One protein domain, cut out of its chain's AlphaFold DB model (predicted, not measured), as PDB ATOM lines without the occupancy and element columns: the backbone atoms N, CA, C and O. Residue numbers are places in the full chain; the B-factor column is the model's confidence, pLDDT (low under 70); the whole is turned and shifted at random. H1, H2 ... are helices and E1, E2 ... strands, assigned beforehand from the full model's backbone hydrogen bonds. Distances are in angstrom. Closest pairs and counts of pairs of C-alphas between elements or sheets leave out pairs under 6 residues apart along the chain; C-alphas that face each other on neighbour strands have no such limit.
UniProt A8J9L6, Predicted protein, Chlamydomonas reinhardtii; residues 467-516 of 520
ATOM      1  N   SER A 467     -26.232  27.483 -36.164       91.25
ATOM      2  CA  SER A 467     -25.590  26.853 -35.028       91.25
ATOM      3  C   SER A 467     -26.628  26.444 -33.984       91.25
ATOM      4  O   SER A 467     -27.673  27.066 -33.807       91.25
ATOM      5  N   ALA A 468     -26.346  25.347 -33.290       92.31
ATOM      6  CA  ALA A 468     -27.099  24.894 -32.131       92.31
ATOM      7  C   ALA A 468     -26.088  24.522 -31.050       92.31
ATOM      8  O   ALA A 468     -25.130  23.793 -31.314       92.31
ATOM      9  N   SER A 469     -26.275  25.037 -29.838       92.69
ATOM     10  CA  SER A 469     -25.412  24.668 -28.718       92.69
ATOM     11  C   SER A 469     -25.706  23.240 -28.264       92.69
ATOM     12  O   SER A 469     -26.846  22.778 -28.332       92.69
ATOM     13  N   LEU A 470     -24.690  22.552 -27.734       93.19
ATOM     14  CA  LEU A 470     -24.872  21.220 -27.153       93.19
ATOM     15  C   LEU A 470     -25.960  21.225 -26.069       93.19
ATOM     16  O   LEU A 470     -26.796  20.336 -26.049       93.19
ATOM     17  N   ALA A 471     -26.020  22.274 -25.244       93.19
ATOM     18  CA  ALA A 471     -27.052  22.422 -24.223       93.19
ATOM     19  C   ALA A 471     -28.476  22.503 -24.811       93.19
ATOM     20  O   ALA A 471     -29.396  21.919 -24.247       93.19
ATOM     21  N   GLN A 472     -28.672  23.189 -25.946       91.31
ATOM     22  CA  GLN A 472     -29.966  23.206 -26.651       91.31
ATOM     23  C   GLN A 472     -30.314  21.823 -27.206       91.31
ATOM     24  O   GLN A 472     -31.456  21.383 -27.085       91.31
ATOM     25  N   LEU A 473     -29.329  21.127 -27.780       91.62
ATOM     26  CA  LEU A 473     -29.511  19.764 -28.276       91.62
ATOM     27  C   LEU A 473     -29.884  18.806 -27.137       91.62
ATOM     28  O   LEU A 473     -30.852  18.068 -27.258       91.62
ATOM     29  N   GLU A 474     -29.172  18.838 -26.012       92.38
ATOM     30  CA  GLU A 474     -29.455  18.001 -24.842       92.38
ATOM     31  C   GLU A 474     -30.811  18.329 -24.206       92.38
ATOM     32  O   GLU A 474     -31.534  17.421 -23.796       92.38
ATOM     33  N   ALA A 475     -31.189  19.609 -24.150       90.25
ATOM     34  CA  ALA A 475     -32.471  20.027 -23.595       90.25
ATOM     35  C   ALA A 475     -33.663  19.502 -24.410       90.25
ATOM     36  O   ALA A 475     -34.611  18.980 -23.817       90.25
ATOM     37  N   GLU A 476     -33.603  19.615 -25.741       90.12
ATOM     38  CA  GLU A 476     -34.695  19.206 -26.633       90.12
ATOM     39  C   GLU A 476     -34.671  17.702 -26.930       90.12
ATOM     40  O   GLU A 476     -35.692  17.018 -26.845       90.12
ATOM     41  N   PHE A 477     -33.499  17.148 -27.241       90.50
ATOM     42  CA  PHE A 477     -33.366  15.757 -27.667       90.50
ATOM     43  C   PHE A 477     -33.099  14.785 -26.516       90.50
ATOM     44  O   PHE A 477     -33.525  13.636 -26.591       90.50
ATOM     45  N   GLY A 478     -32.463  15.220 -25.424       86.12
ATOM     46  CA  GLY A 478     -32.170  14.356 -24.271       86.12
ATOM     47  C   GLY A 478     -33.405  13.958 -23.456       86.12
ATOM     48  O   GLY A 478     -33.347  13.019 -22.664       86.12
ATOM     49  N   ARG A 479     -34.537  14.647 -23.651       82.88
ATOM     50  CA  ARG A 479     -35.824  14.348 -22.994       82.88
ATOM     51  C   ARG A 479     -36.780  13.537 -23.858       82.88
ATOM     52  O   ARG A 479     -37.829  13.112 -23.365       82.88
ATOM     53  N   ALA A 480     -36.471  13.361 -25.137       83.69
ATOM     54  CA  ALA A 480     -37.368  12.668 -26.039       83.69
ATOM     55  C   ALA A 480     -37.345  11.157 -25.738       83.69
ATOM     56  O   ALA A 480     -36.301  10.547 -25.512       83.69
ATOM     57  N   LYS A 481     -38.539  10.564 -25.650       84.06
ATOM     58  CA  LYS A 481     -38.711   9.136 -25.357       84.06
ATOM     59  C   LYS A 481     -38.339   8.297 -26.590       84.06
ATOM     60  O   LYS A 481     -38.480   8.807 -27.703       84.06
ATOM     61  N   PRO A 482     -37.941   7.022 -26.418       82.62
ATOM     62  CA  PRO A 482     -37.928   6.054 -27.518       82.62
ATOM     63  C   PRO A 482     -39.265   6.087 -28.275       82.62
ATOM     64  O   PRO A 482     -40.318   6.192 -27.640       82.62
ATOM     65  N   GLY A 483     -39.201   6.142 -29.608       82.56
ATOM     66  CA  GLY A 483     -40.364   6.302 -30.489       82.56
ATOM     67  C   GLY A 483     -40.865   7.746 -30.640       82.56
ATOM     68  O   GLY A 483     -41.808   8.003 -31.387       82.56
ATOM     69  N   GLY A 484     -40.257   8.711 -29.941       84.62
ATOM     70  CA  GLY A 484     -40.607  10.130 -29.993       84.62
ATOM     71  C   GLY A 484     -39.880  10.918 -31.088       84.62
ATOM     72  O   GLY A 484     -38.783  10.562 -31.525       84.62
ATOM     73  N   GLN A 485     -40.483  12.043 -31.487       86.06
ATOM     74  CA  GLN A 485     -39.878  13.037 -32.377       86.06
ATOM     75  C   GLN A 485     -39.436  14.258 -31.558       86.06
ATOM     76  O   GLN A 485     -40.267  14.922 -30.935       86.06
ATOM     77  N   GLY A 486     -38.139  14.563 -31.569       86.44
ATOM     78  CA  GLY A 486     -37.611  15.828 -31.054       86.44
ATOM     79  C   GLY A 486     -37.552  16.884 -32.157       86.44
ATOM     80  O   GLY A 486     -37.318  16.549 -33.324       86.44
ATOM     81  N   ARG A 487     -37.740  18.158 -31.798       91.50
ATOM     82  CA  ARG A 487     -37.655  19.295 -32.727       91.50
ATOM     83  C   ARG A 487     -36.835  20.414 -32.103       91.50
ATOM     84  O   ARG A 487     -37.115  20.814 -30.982       91.50
ATOM     85  N   LEU A 488     -35.872  20.943 -32.850       91.38
ATOM     86  CA  LEU A 488     -35.078  22.103 -32.452       91.38
ATOM     87  C   LEU A 488     -35.033  23.122 -33.591       91.38
ATOM     88  O   LEU A 488     -34.809  22.764 -34.747       91.38
ATOM     89  N   LEU A 489     -35.199  24.398 -33.252       90.75
ATOM     90  CA  LEU A 489     -34.951  25.517 -34.156       90.75
ATOM     91  C   LEU A 489     -33.531  26.043 -33.889       90.75
ATOM     92  O   LEU A 489     -33.309  26.636 -32.831       90.75
ATOM     93  N   PRO A 490     -32.550  25.775 -34.771       89.69
ATOM     94  CA  PRO A 490     -31.200  26.290 -34.600       89.69
ATOM     95  C   PRO A 490     -31.158  27.813 -34.755       89.69
ATOM     96  O   PRO A 490     -31.997  28.417 -35.425       89.69
ATOM     97  N   THR A 491     -30.135  28.416 -34.158       90.44
ATOM     98  CA  THR A 491     -29.825  29.836 -34.308       90.44
ATOM     99  C   THR A 491     -29.210  30.066 -35.685       90.44
ATOM    100  O   THR A 491     -28.278  29.365 -36.067       90.44
ATOM    101  N   ILE A 492     -29.706  31.037 -36.440       88.38
ATOM    102  CA  ILE A 492     -29.154  31.456 -37.728       88.38
ATOM    103  C   ILE A 492     -28.289  32.691 -37.488       88.38
ATOM    104  O   ILE A 492     -28.758  33.686 -36.930       88.38
ATOM    105  N   ASP A 493     -27.024  32.616 -37.896       85.38
ATOM    106  CA  ASP A 493     -26.045  33.662 -37.603       85.38
ATOM    107  C   ASP A 493     -26.429  34.977 -38.303       85.38
ATOM    108  O   ASP A 493     -26.792  34.987 -39.481       85.38
ATOM    109  N   ASP A 494     -26.358  36.088 -37.561       83.25
ATOM    110  CA  ASP A 494     -26.657  37.461 -38.001       83.25
ATOM    111  C   ASP A 494     -28.063  37.712 -38.584       83.25
ATOM    112  O   ASP A 494     -28.357  38.834 -39.011       83.25
ATOM    113  N   ALA A 495     -28.956  36.719 -38.572       87.06
ATOM    114  CA  ALA A 495     -30.264  36.811 -39.205       87.06
ATOM    115  C   ALA A 495     -31.328  37.409 -38.269       87.06
ATOM    116  O   ALA A 495     -31.506  36.941 -37.136       87.06
ATOM    117  N   PRO A 496     -32.101  38.406 -38.733       84.88
ATOM    118  CA  PRO A 496     -33.140  38.997 -37.916       84.88
ATOM    119  C   PRO A 496     -34.237  37.987 -37.621       84.88
ATOM    120  O   PRO A 496     -34.740  37.314 -38.516       84.88
ATOM    121  N   MET A 497     -34.622  37.897 -36.347       82.81
ATOM    122  CA  MET A 497     -35.662  36.982 -35.860       82.81
ATOM    123  C   MET A 497     -35.400  35.493 -36.173       82.81
ATOM    124  O   MET A 497     -36.355  34.726 -36.271       82.81
ATOM    125  N   GLN A 498     -34.133  35.070 -36.314       86.38
ATOM    126  CA  GLN A 498     -33.756  33.660 -36.527       86.38
ATOM    127  C   GLN A 498     -34.383  33.029 -37.786       86.38
ATOM    128  O   GLN A 498     -34.697  31.840 -37.821       86.38
ATOM    129  N   ARG A 499     -34.590  33.838 -38.829       88.56
ATOM    130  CA  ARG A 499     -35.211  33.427 -40.095       88.56
ATOM    131  C   ARG A 499     -34.391  33.904 -41.282       88.56
ATOM    132  O   ARG A 499     -33.785  34.969 -41.243       88.56
ATOM    133  N   VAL A 500     -34.431  33.129 -42.357       91.69
ATOM    134  CA  VAL A 500     -33.834  33.487 -43.643       91.69
ATOM    135  C   VAL A 500     -34.931  33.956 -44.582       91.69
ATOM    136  O   VAL A 500     -36.014  33.384 -44.636       91.69
ATOM    137  N   VAL A 501     -34.656  34.992 -45.353       91.94
ATOM    138  CA  VAL A 501     -35.562  35.523 -46.359       91.94
ATOM    139  C   VAL A 501     -35.022  35.231 -47.746       91.94
ATOM    140  O   VAL A 501     -33.886  35.598 -48.047       91.94
ATOM    141  N   VAL A 502     -35.851  34.603 -48.584       91.31
ATOM    142  CA  VAL A 502     -35.598  34.361 -50.014       91.31
ATOM    143  C   VAL A 502     -36.928  34.397 -50.764       91.31
ATOM    144  O   VAL A 502     -37.933  33.867 -50.287       91.31
ATOM    145  N   HIS A 503     -36.941  35.010 -51.944       90.75
ATOM    146  CA  HIS A 503     -38.091  35.184 -52.830       90.75
ATOM    147  C   HIS A 503     -39.294  35.872 -52.168       90.75
ATOM    148  O   HIS A 503     -40.447  35.573 -52.486       90.75
ATOM    149  N   GLY A 504     -39.030  36.804 -51.248       90.69
ATOM    150  CA  GLY A 504     -40.055  37.480 -50.448       90.69
ATOM    151  C   GLY A 504     -40.770  36.584 -49.438       90.69
ATOM    152  O   GLY A 504     -41.826  36.968 -48.942       90.69
ATOM    153  N   LEU A 505     -40.225  35.401 -49.150       90.62
ATOM    154  CA  LEU A 505     -40.760  34.454 -48.179       90.62
ATOM    155  C   LEU A 505     -39.772  34.254 -47.037       90.62
ATOM    156  O   LEU A 505     -38.556  34.323 -47.228       90.62
ATOM    157  N   TRP A 506     -40.313  33.992 -45.853       90.88
ATOM    158  CA  TRP A 506     -39.531  33.625 -44.681       90.88
ATOM    159  C   TRP A 506     -39.345  32.114 -44.620       90.88
ATOM    160  O   TRP A 506     -40.281  31.345 -44.832       90.88
ATOM    161  N   TRP A 507     -38.134  31.716 -44.270       89.69
ATOM    162  CA  TRP A 507     -37.688  30.345 -44.140       89.69
ATOM    163  C   TRP A 507     -37.107  30.162 -42.743       89.69
ATOM    164  O   TRP A 507     -36.260  30.939 -42.300       89.69
ATOM    165  N   GLY A 508     -37.580  29.135 -42.046       88.69
ATOM    166  CA  GLY A 508     -36.982  28.656 -40.807       88.69
ATOM    167  C   GLY A 508     -36.207  27.375 -41.078       88.69
ATOM    168  O   GLY A 508     -36.608  26.570 -41.921       88.69
ATOM    169  N   ILE A 509     -35.106  27.184 -40.362       87.56
ATOM    170  CA  ILE A 509     -34.431  25.890 -40.308       87.56
ATOM    171  C   ILE A 509     -35.015  25.141 -39.116       87.56
ATOM    172  O   ILE A 509     -35.219  25.724 -38.055       87.56
ATOM    173  N   GLN A 510     -35.297  23.855 -39.293       90.19
ATOM    174  CA  GLN A 510     -35.753  22.988 -38.218       90.19
ATOM    175  C   GLN A 510     -34.962  21.684 -38.265       90.19
ATOM    176  O   GLN A 510     -34.849  21.053 -39.315       90.19
ATOM    177  N   LEU A 511     -34.409  21.293 -37.120       89.12
ATOM    178  CA  LEU A 511     -33.770  20.002 -36.915       89.12
ATOM    179  C   LEU A 511     -34.794  19.052 -36.302       89.12
ATOM    180  O   LEU A 511     -35.353  19.331 -35.240       89.12
ATOM    181  N   GLU A 512     -35.034  17.935 -36.977       91.06
ATOM    182  CA  GLU A 512     -35.902  16.867 -36.493       91.06
ATOM    183  C   GLU A 512     -35.071  15.611 -36.246       91.06
ATOM    184  O   GLU A 512     -34.290  15.194 -37.104       91.06
ATOM    185  N   MET A 513     -35.246  15.004 -35.074       87.31
ATOM    186  CA  MET A 513     -34.596  13.744 -34.726       87.31
ATOM    187  C   MET A 513     -35.655  12.727 -34.320       87.31
ATOM    188  O   MET A 513     -36.438  12.968 -33.398       87.31
ATOM    189  N   ASN A 514     -35.657  11.587 -35.008       86.44
ATOM    190  CA  ASN A 514     -36.491  10.442 -34.664       86.44
ATOM    191  C   ASN A 514     -35.687   9.516 -33.756       86.44
ATOM    192  O   ASN A 514     -34.646   8.999 -34.166       86.44
ATOM    193  N   ILE A 515     -36.160   9.309 -32.530       83.81
ATOM    194  CA  ILE A 515     -35.523   8.372 -31.606       83.81
ATOM    195  C   ILE A 515     -36.073   6.991 -31.913       83.81
ATOM    196  O   ILE A 515     -37.248   6.725 -31.675       83.81
ATOM    197  N   ALA A 516     -35.225   6.127 -32.469       81.38
ATOM    198  CA  ALA A 516     -35.601   4.756 -32.772       81.38
ATOM    199  C   ALA A 516     -36.148   4.061 -31.517       81.38
ATOM    200  O   ALA A 516     -35.568   4.174 -30.432       81.38
TER     201      ALA A 516
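This is residues 467 to 516 of the 520 residues of the protein "Predicted protein" of Chlamydomonas reinhardtii (UniProt A8J9L6). What shape do these atoms make? Two small two-stranded ribbons sit at opposite ends of a loose, elongated frame: E1 with E4 at one end, where the single helix H1 packs mainly on E1, and the hairpin of E2 and E3 at the other. The chain passes from E1 to E2 by a long link and comes back from E3 to E4 by a tight one. What is it made of? The printed part has 50 residues, with one named helix and four named strands in the order H1, E1, E2, E3, E4; the class is mixed, helices and strands, with 22 residues, under half, in named elements, and both sheets are antiparallel. How spread out is it? It is loose, with a radius of gyration of the C-alphas of 13.0 A, and the C-alphas span 39 by 20 by 11 A, only just elongated.

Where does the helix stand? H1, residues 470 to 477, has 7 pairs of C-alphas within 8 A of E1, residues 485 to 488, and the closest are those of Phe 477 and Gly 486, 5.4 A apart. Every O i to N i+4 pair in H1 is within hydrogen-bond range. Which strand is the neighbour of E1? It is E4, residues 511 to 514, antiparallel at 163 degrees, with N 488 and O 511 at 2.9 A and N 511 and O 488 at 2.8 A, within hydrogen-bond range. H1 has one pair of C-alphas within 8 A of E4, those of Phe 477 and Met 513, 7.4 A apart. What is at the other end? E2, residues 500 to 502, and E3, residues 505 to 507, form a hairpin, antiparallel at 143 degrees, with N 507 and O 500 at 2.7 A. H1 is apart from both E2 and E3.

Where do H1 and E1 lie? H1 begins at C-alpha 470 at (-24.872, 21.220, -27.153) and is 10.1 A from first to last C-alpha. E1 is 10.3 A long. Where are the later strands? E2 begins at C-alpha 500 at (-33.834, 33.487, -43.643), and E3 follows after two residues. E4 is 10.2 A long and ends at C-alpha 514 at (-36.491, 10.442, -34.664).

How large is it? The two C-alphas farthest apart are those of Pro 482 and Gly 504, 39.0 A. Which link is long? The link from E1 to E2, 11 residues, is long. Is the printed part whole and confident? It has no cut, its mean pLDDT is 88.4, and no printed residue is under 70.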